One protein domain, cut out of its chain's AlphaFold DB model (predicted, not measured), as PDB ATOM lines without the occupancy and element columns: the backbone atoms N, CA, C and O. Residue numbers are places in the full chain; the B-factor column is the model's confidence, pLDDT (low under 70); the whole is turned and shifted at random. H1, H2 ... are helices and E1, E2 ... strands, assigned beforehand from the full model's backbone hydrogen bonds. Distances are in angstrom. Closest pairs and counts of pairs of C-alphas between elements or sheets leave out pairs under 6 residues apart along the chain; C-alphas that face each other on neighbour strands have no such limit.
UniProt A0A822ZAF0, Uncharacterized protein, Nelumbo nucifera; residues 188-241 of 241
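AT A GLANCE: This is residues 188 to 241 of the 241 residues of an uncharacterized protein of Nelumbo nucifera (UniProt A0A822ZAF0). A small sheet of three antiparallel strands has one helix, H2, over one face and no named helix over the other. Beyond the sheet, the short helix H1 and the loop through Arg 207 make one end of the long axis. The printed part has 54 residues, with E1, H1, H2, E2 and E3 along the chain, a sheet order of E1, E3, E2, and a mixed class of helices and strands. It is compact, with a radius of gyration of the C-alphas of 10.8 A, yet elongated in outline, spanning 34 by 22 by 14 A.

IN THESE COORDINATES: E1 is residues 192 to 195, beginning at C-alpha 192 (-36.056, -30.764, -4.559). H1 is residues 200 to 203. H2 is residues 214 to 222, 11.5 A long, from C-alpha 214 at (-26.312, -18.396, -6.856). E2 is residues 229 to 233, 12.3 A, and E3 residues 236 to 240, 12.8 A, ending at C-alpha 240 (-32.123, -28.964, -3.643).

HOW THE PARTS SIT: E3 is the inner strand. It is antiparallel to E1 at 153 degrees, with N 193 and O 239 within hydrogen-bond range at 2.8 A. E2 and E3 form a hairpin at 163 degrees, with N 236 and O 233 at 2.8 A. H2 is on the sheet at a height of 9.8 A, over E3 and E2, slantwise to the strands at 46 degrees to E3 on the local plane. The closest C-alphas of H2 and E2 are those of Met 214 and Val 230, 6.9 A apart. H1 is not on the sheet. H1 and H2 only just touch, with 3 pairs of C-alphas within 8 A, the closest being those of Phe 203 and Thr 217 at 5.6 A. Every O i to N i+4 pair in H2 is within hydrogen-bond range; H1 is too short for such a pair.

THE WHOLE: The two farthest C-alphas, of Pro 190 and Arg 207, are 34.7 A apart. The printed part has no cut and no long link. Mean pLDDT of the printed part is 75.0; residues 188, 190 and 231 to 241 are under 70.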
ATOM      1  N   GLN A 188     -34.105 -35.701  -9.373       66.00
ATOM      2  CA  GLN A 188     -35.090 -34.969  -8.586       66.00
ATOM      3  C   GLN A 188     -35.485 -35.900  -7.445       66.00
ATOM      4  O   GLN A 188     -35.755 -37.077  -7.674       66.00
ATOM      5  N   GLN A 189     -35.404 -35.393  -6.228       70.81
ATOM      6  CA  GLN A 189     -35.749 -36.094  -4.996       70.81
ATOM      7  C   GLN A 189     -36.912 -35.332  -4.330       70.81
ATOM      8  O   GLN A 189     -37.220 -34.213  -4.758       70.81
ATOM      9  N   PRO A 190     -37.597 -35.901  -3.323       69.69
ATOM     10  CA  PRO A 190     -38.719 -35.230  -2.652       69.69
ATOM     11  C   PRO A 190     -38.331 -33.894  -1.998       69.69
ATOM     12  O   PRO A 190     -39.179 -33.039  -1.773       69.69
ATOM     13  N   ASP A 191     -37.041 -33.721  -1.714       74.38
ATOM     14  CA  ASP A 191     -36.391 -32.537  -1.139       74.38
ATOM     15  C   ASP A 191     -36.048 -31.446  -2.183       74.38
ATOM     16  O   ASP A 191     -35.454 -30.411  -1.870       74.38
ATOM     17  N   THR A 192     -36.382 -31.673  -3.458       77.62
ATOM     18  CA  THR A 192     -36.056 -30.764  -4.559       77.62
ATOM     19  C   THR A 192     -37.152 -29.718  -4.744       77.62
ATOM     20  O   THR A 192     -38.263 -30.020  -5.177       77.62
ATOM     21  N   ILE A 193     -36.814 -28.456  -4.490       79.75
ATOM     22  CA  ILE A 193     -37.701 -27.301  -4.635       79.75
ATOM     23  C   ILE A 193     -37.507 -26.663  -6.013       79.75
ATOM     24  O   ILE A 193     -36.401 -26.284  -6.405       79.75
ATOM     25  N   ILE A 194     -38.609 -26.487  -6.744       79.69
ATOM     26  CA  ILE A 194     -38.632 -25.780  -8.029       79.69
ATOM     27  C   ILE A 194     -39.334 -24.437  -7.837       79.69
ATOM     28  O   ILE A 194     -40.541 -24.384  -7.601       79.69
ATOM     29  N   LEU A 195     -38.595 -23.342  -7.993       76.12
ATOM     30  CA  LEU A 195     -39.133 -21.991  -7.861       76.12
ATOM     31  C   LEU A 195     -39.635 -21.499  -9.222       76.12
ATOM     32  O   LEU A 195     -38.873 -21.415 -10.190       76.12
ATOM     33  N   ARG A 196     -40.928 -21.164  -9.304       79.06
ATOM     34  CA  ARG A 196     -41.580 -20.652 -10.522       79.06
ATOM     35  C   ARG A 196     -42.352 -19.370 -10.234       79.06
ATOM     36  O   ARG A 196     -42.925 -19.226  -9.162       79.06
ATOM     37  N   GLY A 197     -42.389 -18.459 -11.208       78.19
ATOM     38  CA  GLY A 197     -43.178 -17.222 -11.123       78.19
ATOM     39  C   GLY A 197     -42.663 -16.193 -10.110       78.19
ATOM     40  O   GLY A 197     -43.348 -15.208  -9.853       78.19
ATOM     41  N   VAL A 198     -41.471 -16.400  -9.543       79.44
ATOM     42  CA  VAL A 198     -40.864 -15.476  -8.580       79.44
ATOM     43  C   VAL A 198     -40.062 -14.400  -9.326       79.44
ATOM     44  O   VAL A 198     -39.334 -14.744 -10.264       79.44
ATOM     45  N   PRO A 199     -40.153 -13.110  -8.945       83.25
ATOM     46  CA  PRO A 199     -39.356 -12.061  -9.572       83.25
ATOM     47  C   PRO A 199     -37.854 -12.352  -9.473       83.25
ATOM     48  O   PRO A 199     -37.322 -12.526  -8.379       83.25
ATOM     49  N   SER A 200     -37.137 -12.326 -10.604       81.19
ATOM     50  CA  SER A 200     -35.691 -12.620 -10.633       81.19
ATOM     51  C   SER A 200     -34.876 -11.699  -9.719       81.19
ATOM     52  O   SER A 200     -33.870 -12.118  -9.153       81.19
ATOM     53  N   ARG A 201     -35.343 -10.456  -9.529       83.12
ATOM     54  CA  ARG A 201     -34.705  -9.453  -8.666       83.12
ATOM     55  C   ARG A 201     -34.664  -9.850  -7.192       83.12
ATOM     56  O   ARG A 201     -33.800  -9.338  -6.496       83.12
ATOM     57  N   TRP A 202     -35.552 -10.728  -6.723       82.75
ATOM     58  CA  TRP A 202     -35.520 -11.206  -5.332       82.75
ATOM     59  C   TRP A 202     -34.268 -12.032  -5.032       82.75
ATOM     60  O   TRP A 202     -33.811 -12.068  -3.897       82.75
ATOM     61  N   PHE A 203     -33.701 -12.659  -6.062       84.38
ATOM     62  CA  PHE A 203     -32.511 -13.497  -5.953       84.38
ATOM     63  C   PHE A 203     -31.289 -12.866  -6.614       84.38
ATOM     64  O   PHE A 203     -30.253 -13.510  -6.718       84.38
ATOM     65  N   ALA A 204     -31.393 -11.638  -7.115       86.06
ATOM     66  CA  ALA A 204     -30.287 -10.964  -7.770       86.06
ATOM     67  C   ALA A 204     -29.481 -10.137  -6.766       86.06
ATOM     68  O   ALA A 204     -30.018  -9.627  -5.784       86.06
ATOM     69  N   GLU A 205     -28.192  -9.954  -7.038       83.31
ATOM     70  CA  GLU A 205     -27.367  -9.037  -6.255       83.31
ATOM     71  C   GLU A 205     -27.792  -7.583  -6.516       83.31
ATOM     72  O   GLU A 205     -27.795  -7.139  -7.677       83.31
ATOM     73  N   PRO A 206     -28.152  -6.819  -5.465       81.00
ATOM     74  CA  PRO A 206     -28.587  -5.442  -5.625       81.00
ATOM     75  C   PRO A 206     -27.543  -4.616  -6.380       81.00
ATOM     76  O   PRO A 206     -26.379  -4.586  -6.003       81.00
ATOM     77  N   ARG A 207     -27.980  -3.898  -7.425       81.56
ATOM     78  CA  ARG A 207     -27.155  -2.989  -8.253       81.56
ATOM     79  C   ARG A 207     -26.088  -3.660  -9.133       81.56
ATOM     80  O   ARG A 207     -25.408  -2.943  -9.858       81.56
ATOM     81  N   VAL A 208     -25.977  -4.988  -9.123       79.38
ATOM     82  CA  VAL A 208     -24.970  -5.727  -9.909       79.38
ATOM     83  C   VAL A 208     -25.600  -6.431 -11.111       79.38
ATOM     84  O   VAL A 208     -25.064  -6.380 -12.215       79.38
ATOM     85  N   SER A 209     -26.758  -7.072 -10.929       79.06
ATOM     86  CA  SER A 209     -27.403  -7.853 -11.988       79.06
ATOM     87  C   SER A 209     -28.919  -7.918 -11.810       79.06
ATOM     88  O   SER A 209     -29.447  -7.730 -10.718       79.06
ATOM     89  N   SER A 210     -29.638  -8.191 -12.899       80.06
ATOM     90  CA  SER A 210     -31.057  -8.581 -12.878       80.06
ATOM     91  C   SER A 210     -31.249 -10.101 -12.920       80.06
ATOM     92  O   SER A 210     -32.377 -10.588 -12.776       80.06
ATOM     93  N   LYS A 211     -30.156 -10.846 -13.136       82.69
ATOM     94  CA  LYS A 211     -30.133 -12.306 -13.125       82.69
ATOM     95  C   LYS A 211     -30.022 -12.808 -11.690       82.69
ATOM     96  O   LYS A 211     -29.323 -12.188 -10.887       82.69
ATOM     97  N   PRO A 212     -30.673 -13.932 -11.379       81.19
ATOM     98  CA  PRO A 212     -30.577 -14.502 -10.054       81.19
ATOM     99  C   PRO A 212     -29.138 -14.973  -9.783       81.19
ATOM    100  O   PRO A 212     -28.523 -15.640 -10.618       81.19
ATOM    101  N   SER A 213     -28.599 -14.585  -8.630       84.69
ATOM    102  CA  SER A 213     -27.271 -14.945  -8.139       84.69
ATOM    103  C   SER A 213     -27.357 -16.233  -7.331       84.69
ATOM    104  O   SER A 213     -28.187 -16.377  -6.433       84.69
ATOM    105  N   MET A 214     -26.448 -17.161  -7.623       82.81
ATOM    106  CA  MET A 214     -26.312 -18.396  -6.856       82.81
ATOM    107  C   MET A 214     -25.977 -18.110  -5.389       82.81
ATOM    108  O   MET A 214     -26.468 -18.821  -4.520       82.81
ATOM    109  N   LEU A 215     -25.192 -17.060  -5.115       83.62
ATOM    110  CA  LEU A 215     -24.812 -16.668  -3.759       83.62
ATOM    111  C   LEU A 215     -26.041 -16.223  -2.972       83.62
ATOM    112  O   LEU A 215     -26.308 -16.775  -1.913       83.62
ATOM    113  N   VAL A 216     -26.829 -15.291  -3.515       83.50
ATOM    114  CA  VAL A 216     -28.034 -14.772  -2.846       83.50
ATOM    115  C   VAL A 216     -29.053 -15.886  -2.614       83.50
ATOM    116  O   VAL A 216     -29.572 -16.023  -1.508       83.50
ATOM    117  N   THR A 217     -29.295 -16.733  -3.620       84.44
ATOM    118  CA  THR A 217     -30.159 -17.911  -3.472       84.44
ATOM    119  C   THR A 217     -29.628 -18.846  -2.386       84.44
ATOM    120  O   THR A 217     -30.387 -19.249  -1.511       84.44
ATOM    121  N   HIS A 218     -28.331 -19.156  -2.387       83.25
ATOM    122  CA  HIS A 218     -27.741 -20.014  -1.366       83.25
ATOM    123  C   HIS A 218     -27.876 -19.399   0.029       83.25
ATOM    124  O   HIS A 218     -28.261 -20.099   0.955       83.25
ATOM    125  N   THR A 219     -27.624 -18.100   0.199       83.06
ATOM    126  CA  THR A 219     -27.787 -17.413   1.485       83.06
ATOM    127  C   THR A 219     -29.213 -17.544   2.007       83.06
ATOM    128  O   THR A 219     -29.393 -17.970   3.143       83.06
ATOM    129  N   ILE A 220     -30.216 -17.264   1.169       81.00
ATOM    130  CA  ILE A 220     -31.631 -17.355   1.554       81.00
ATOM    131  C   ILE A 220     -31.999 -18.791   1.939       81.00
ATOM    132  O   ILE A 220     -32.566 -19.020   3.003       81.00
ATOM    133  N   PHE A 221     -31.669 -19.767   1.091       82.81
ATOM    134  CA  PHE A 221     -32.119 -21.142   1.304       82.81
ATOM    135  C   PHE A 221     -31.269 -21.930   2.304       82.81
ATOM    136  O   PHE A 221     -31.760 -22.906   2.859       82.81
ATOM    137  N   SER A 222     -30.040 -21.492   2.594       83.31
ATOM    138  CA  SER A 222     -29.173 -22.143   3.587       83.31
ATOM    139  C   SER A 222     -29.726 -22.060   5.010       83.31
ATOM    140  O   SER A 222     -29.363 -22.868   5.861       83.31
ATOM    141  N   VAL A 223     -30.653 -21.126   5.258       79.88
ATOM    142  CA  VAL A 223     -31.424 -21.059   6.506       79.88
ATOM    143  C   VAL A 223     -32.262 -22.324   6.702       79.88
ATOM    144  O   VAL A 223     -32.455 -22.763   7.832       79.88
ATOM    145  N   PHE A 224     -32.719 -22.947   5.614       78.38
ATOM    146  CA  PHE A 224     -33.566 -24.135   5.672       78.38
ATOM    147  C   PHE A 224     -32.786 -25.453   5.720       78.38
ATOM    148  O   PHE A 224     -33.379 -26.527   5.724       78.38
ATOM    149  N   GLY A 225     -31.459 -25.386   5.766       79.00
ATOM    150  CA  GLY A 225     -30.601 -26.555   5.831       79.00
ATOM    151  C   GLY A 225     -29.479 -26.517   4.811       79.00
ATOM    152  O   GLY A 225     -29.240 -25.532   4.109       79.00
ATOM    153  N   ARG A 226     -28.744 -27.626   4.751       82.38
ATOM    154  CA  ARG A 226     -27.678 -27.796   3.769       82.38
ATOM    155  C   ARG A 226     -28.307 -27.911   2.387       82.38
ATOM    156  O   ARG A 226     -29.274 -28.628   2.242       82.38
ATOM    157  N   ILE A 227     -27.743 -27.231   1.393       82.62
ATOM    158  CA  ILE A 227     -28.201 -27.313   0.004       82.62
ATOM    159  C   ILE A 227     -27.289 -28.296  -0.738       82.62
ATOM    160  O   ILE A 227     -26.070 -28.112  -0.750       82.62
ATOM    161  N   ARG A 228     -27.850 -29.331  -1.373       81.19
ATOM    162  CA  ARG A 228     -27.095 -30.268  -2.228       81.19
ATOM    163  C   ARG A 228     -26.632 -29.613  -3.525       81.19
ATOM    164  O   ARG A 228     -25.493 -29.809  -3.940       81.19
ATOM    165  N   SER A 229     -27.513 -28.861  -4.185       78.31
ATOM    166  CA  SER A 229     -27.196 -28.173  -5.443       78.31
ATOM    167  C   SER A 229     -28.176 -27.042  -5.749       78.31
ATOM    168  O   SER A 229     -29.376 -27.181  -5.510       78.31
ATOM    169  N   VAL A 230     -27.677 -25.971  -6.368       77.56
ATOM    170  CA  VAL A 230     -28.493 -24.917  -6.987       77.56
ATOM    171  C   VAL A 230     -28.243 -24.944  -8.489       77.56
ATOM    172  O   VAL A 230     -27.093 -24.913  -8.922       77.56
ATOM    173  N   GLY A 231     -29.306 -25.013  -9.290       69.75
ATOM    174  CA  GLY A 231     -29.198 -25.094 -10.747       69.75
ATOM    175  C   GLY A 231     -30.136 -24.119 -11.458       69.75
ATOM    176  O   GLY A 231     -31.311 -24.035 -11.086       69.75
ATOM    177  N   PRO A 232     -29.666 -23.404 -12.497       62.69
ATOM    178  CA  PRO A 232     -30.547 -22.728 -13.429       62.69
ATOM    179  C   PRO A 232     -31.092 -23.759 -14.426       62.69
ATOM    180  O   PRO A 232     -30.365 -24.278 -15.270       62.69
ATOM    181  N   LEU A 233     -32.390 -24.038 -14.373       53.34
ATOM    182  CA  LEU A 233     -33.099 -24.376 -15.604       53.34
ATOM    183  C   LEU A 233     -33.285 -23.038 -16.324       53.34
ATOM    184  O   LEU A 233     -33.491 -22.024 -15.667       53.34
ATOM    185  N   SER A 234     -33.189 -22.987 -17.648       42.28
ATOM    186  CA  SER A 234     -33.173 -21.749 -18.454       42.28
ATOM    187  C   SER A 234     -34.324 -20.747 -18.197       42.28
ATOM    188  O   SER A 234     -34.279 -19.629 -18.706       42.28
ATOM    189  N   THR A 235     -35.304 -21.106 -17.361       47.16
ATOM    190  CA  THR A 235     -36.423 -20.279 -16.891       47.16
ATOM    191  C   THR A 235     -36.762 -20.451 -15.395       47.16
ATOM    192  O   THR A 235     -37.698 -19.811 -14.917       47.16
ATOM    193  N   PHE A 236     -36.045 -21.297 -14.638       49.25
ATOM    194  CA  PHE A 236     -36.380 -21.659 -13.250       49.25
ATOM    195  C   PHE A 236     -35.131 -21.814 -12.378       49.25
ATOM    196  O   PHE A 236     -34.100 -22.297 -12.841       49.25
ATOM    197  N   GLN A 237     -35.237 -21.474 -11.093       53.00
ATOM    198  CA  GLN A 237     -34.237 -21.886 -10.111       53.00
ATOM    199  C   GLN A 237     -34.693 -23.176  -9.439       53.00
ATOM    200  O   GLN A 237     -35.802 -23.251  -8.907       53.00
ATOM    201  N   THR A 238     -33.821 -24.177  -9.461       54.59
ATOM    202  CA  THR A 238     -33.991 -25.402  -8.685       54.59
ATOM    203  C   THR A 238     -33.069 -25.321  -7.483       54.59
ATOM    204  O   THR A 238     -31.857 -25.148  -7.644       54.59
ATOM    205  N   VAL A 239     -33.644 -25.438  -6.292       57.06
ATOM    206  CA  VAL A 239     -32.915 -25.532  -5.030       57.06
ATOM    207  C   VAL A 239     -33.150 -26.920  -4.480       57.06
ATOM    208  O   VAL A 239     -34.283 -27.370  -4.370       57.06
ATOM    209  N   VAL A 240     -32.069 -27.609  -4.165       56.50
ATOM    210  CA  VAL A 240     -32.123 -28.964  -3.643       56.50
ATOM    211  C   VAL A 240     -31.583 -28.923  -2.227       56.50
ATOM    212  O   VAL A 240     -30.405 -28.603  -2.072       56.50
ATOM    213  N   ILE A 241     -32.433 -29.180  -1.234       53.91
ATOM    214  CA  ILE A 241     -32.083 -29.084   0.190       53.91
ATOM    215  C   ILE A 241     -31.682 -30.467   0.693       53.91
ATOM    216  O   ILE A 241     -32.575 -31.318   0.831       53.91
TER     217      ILE A 241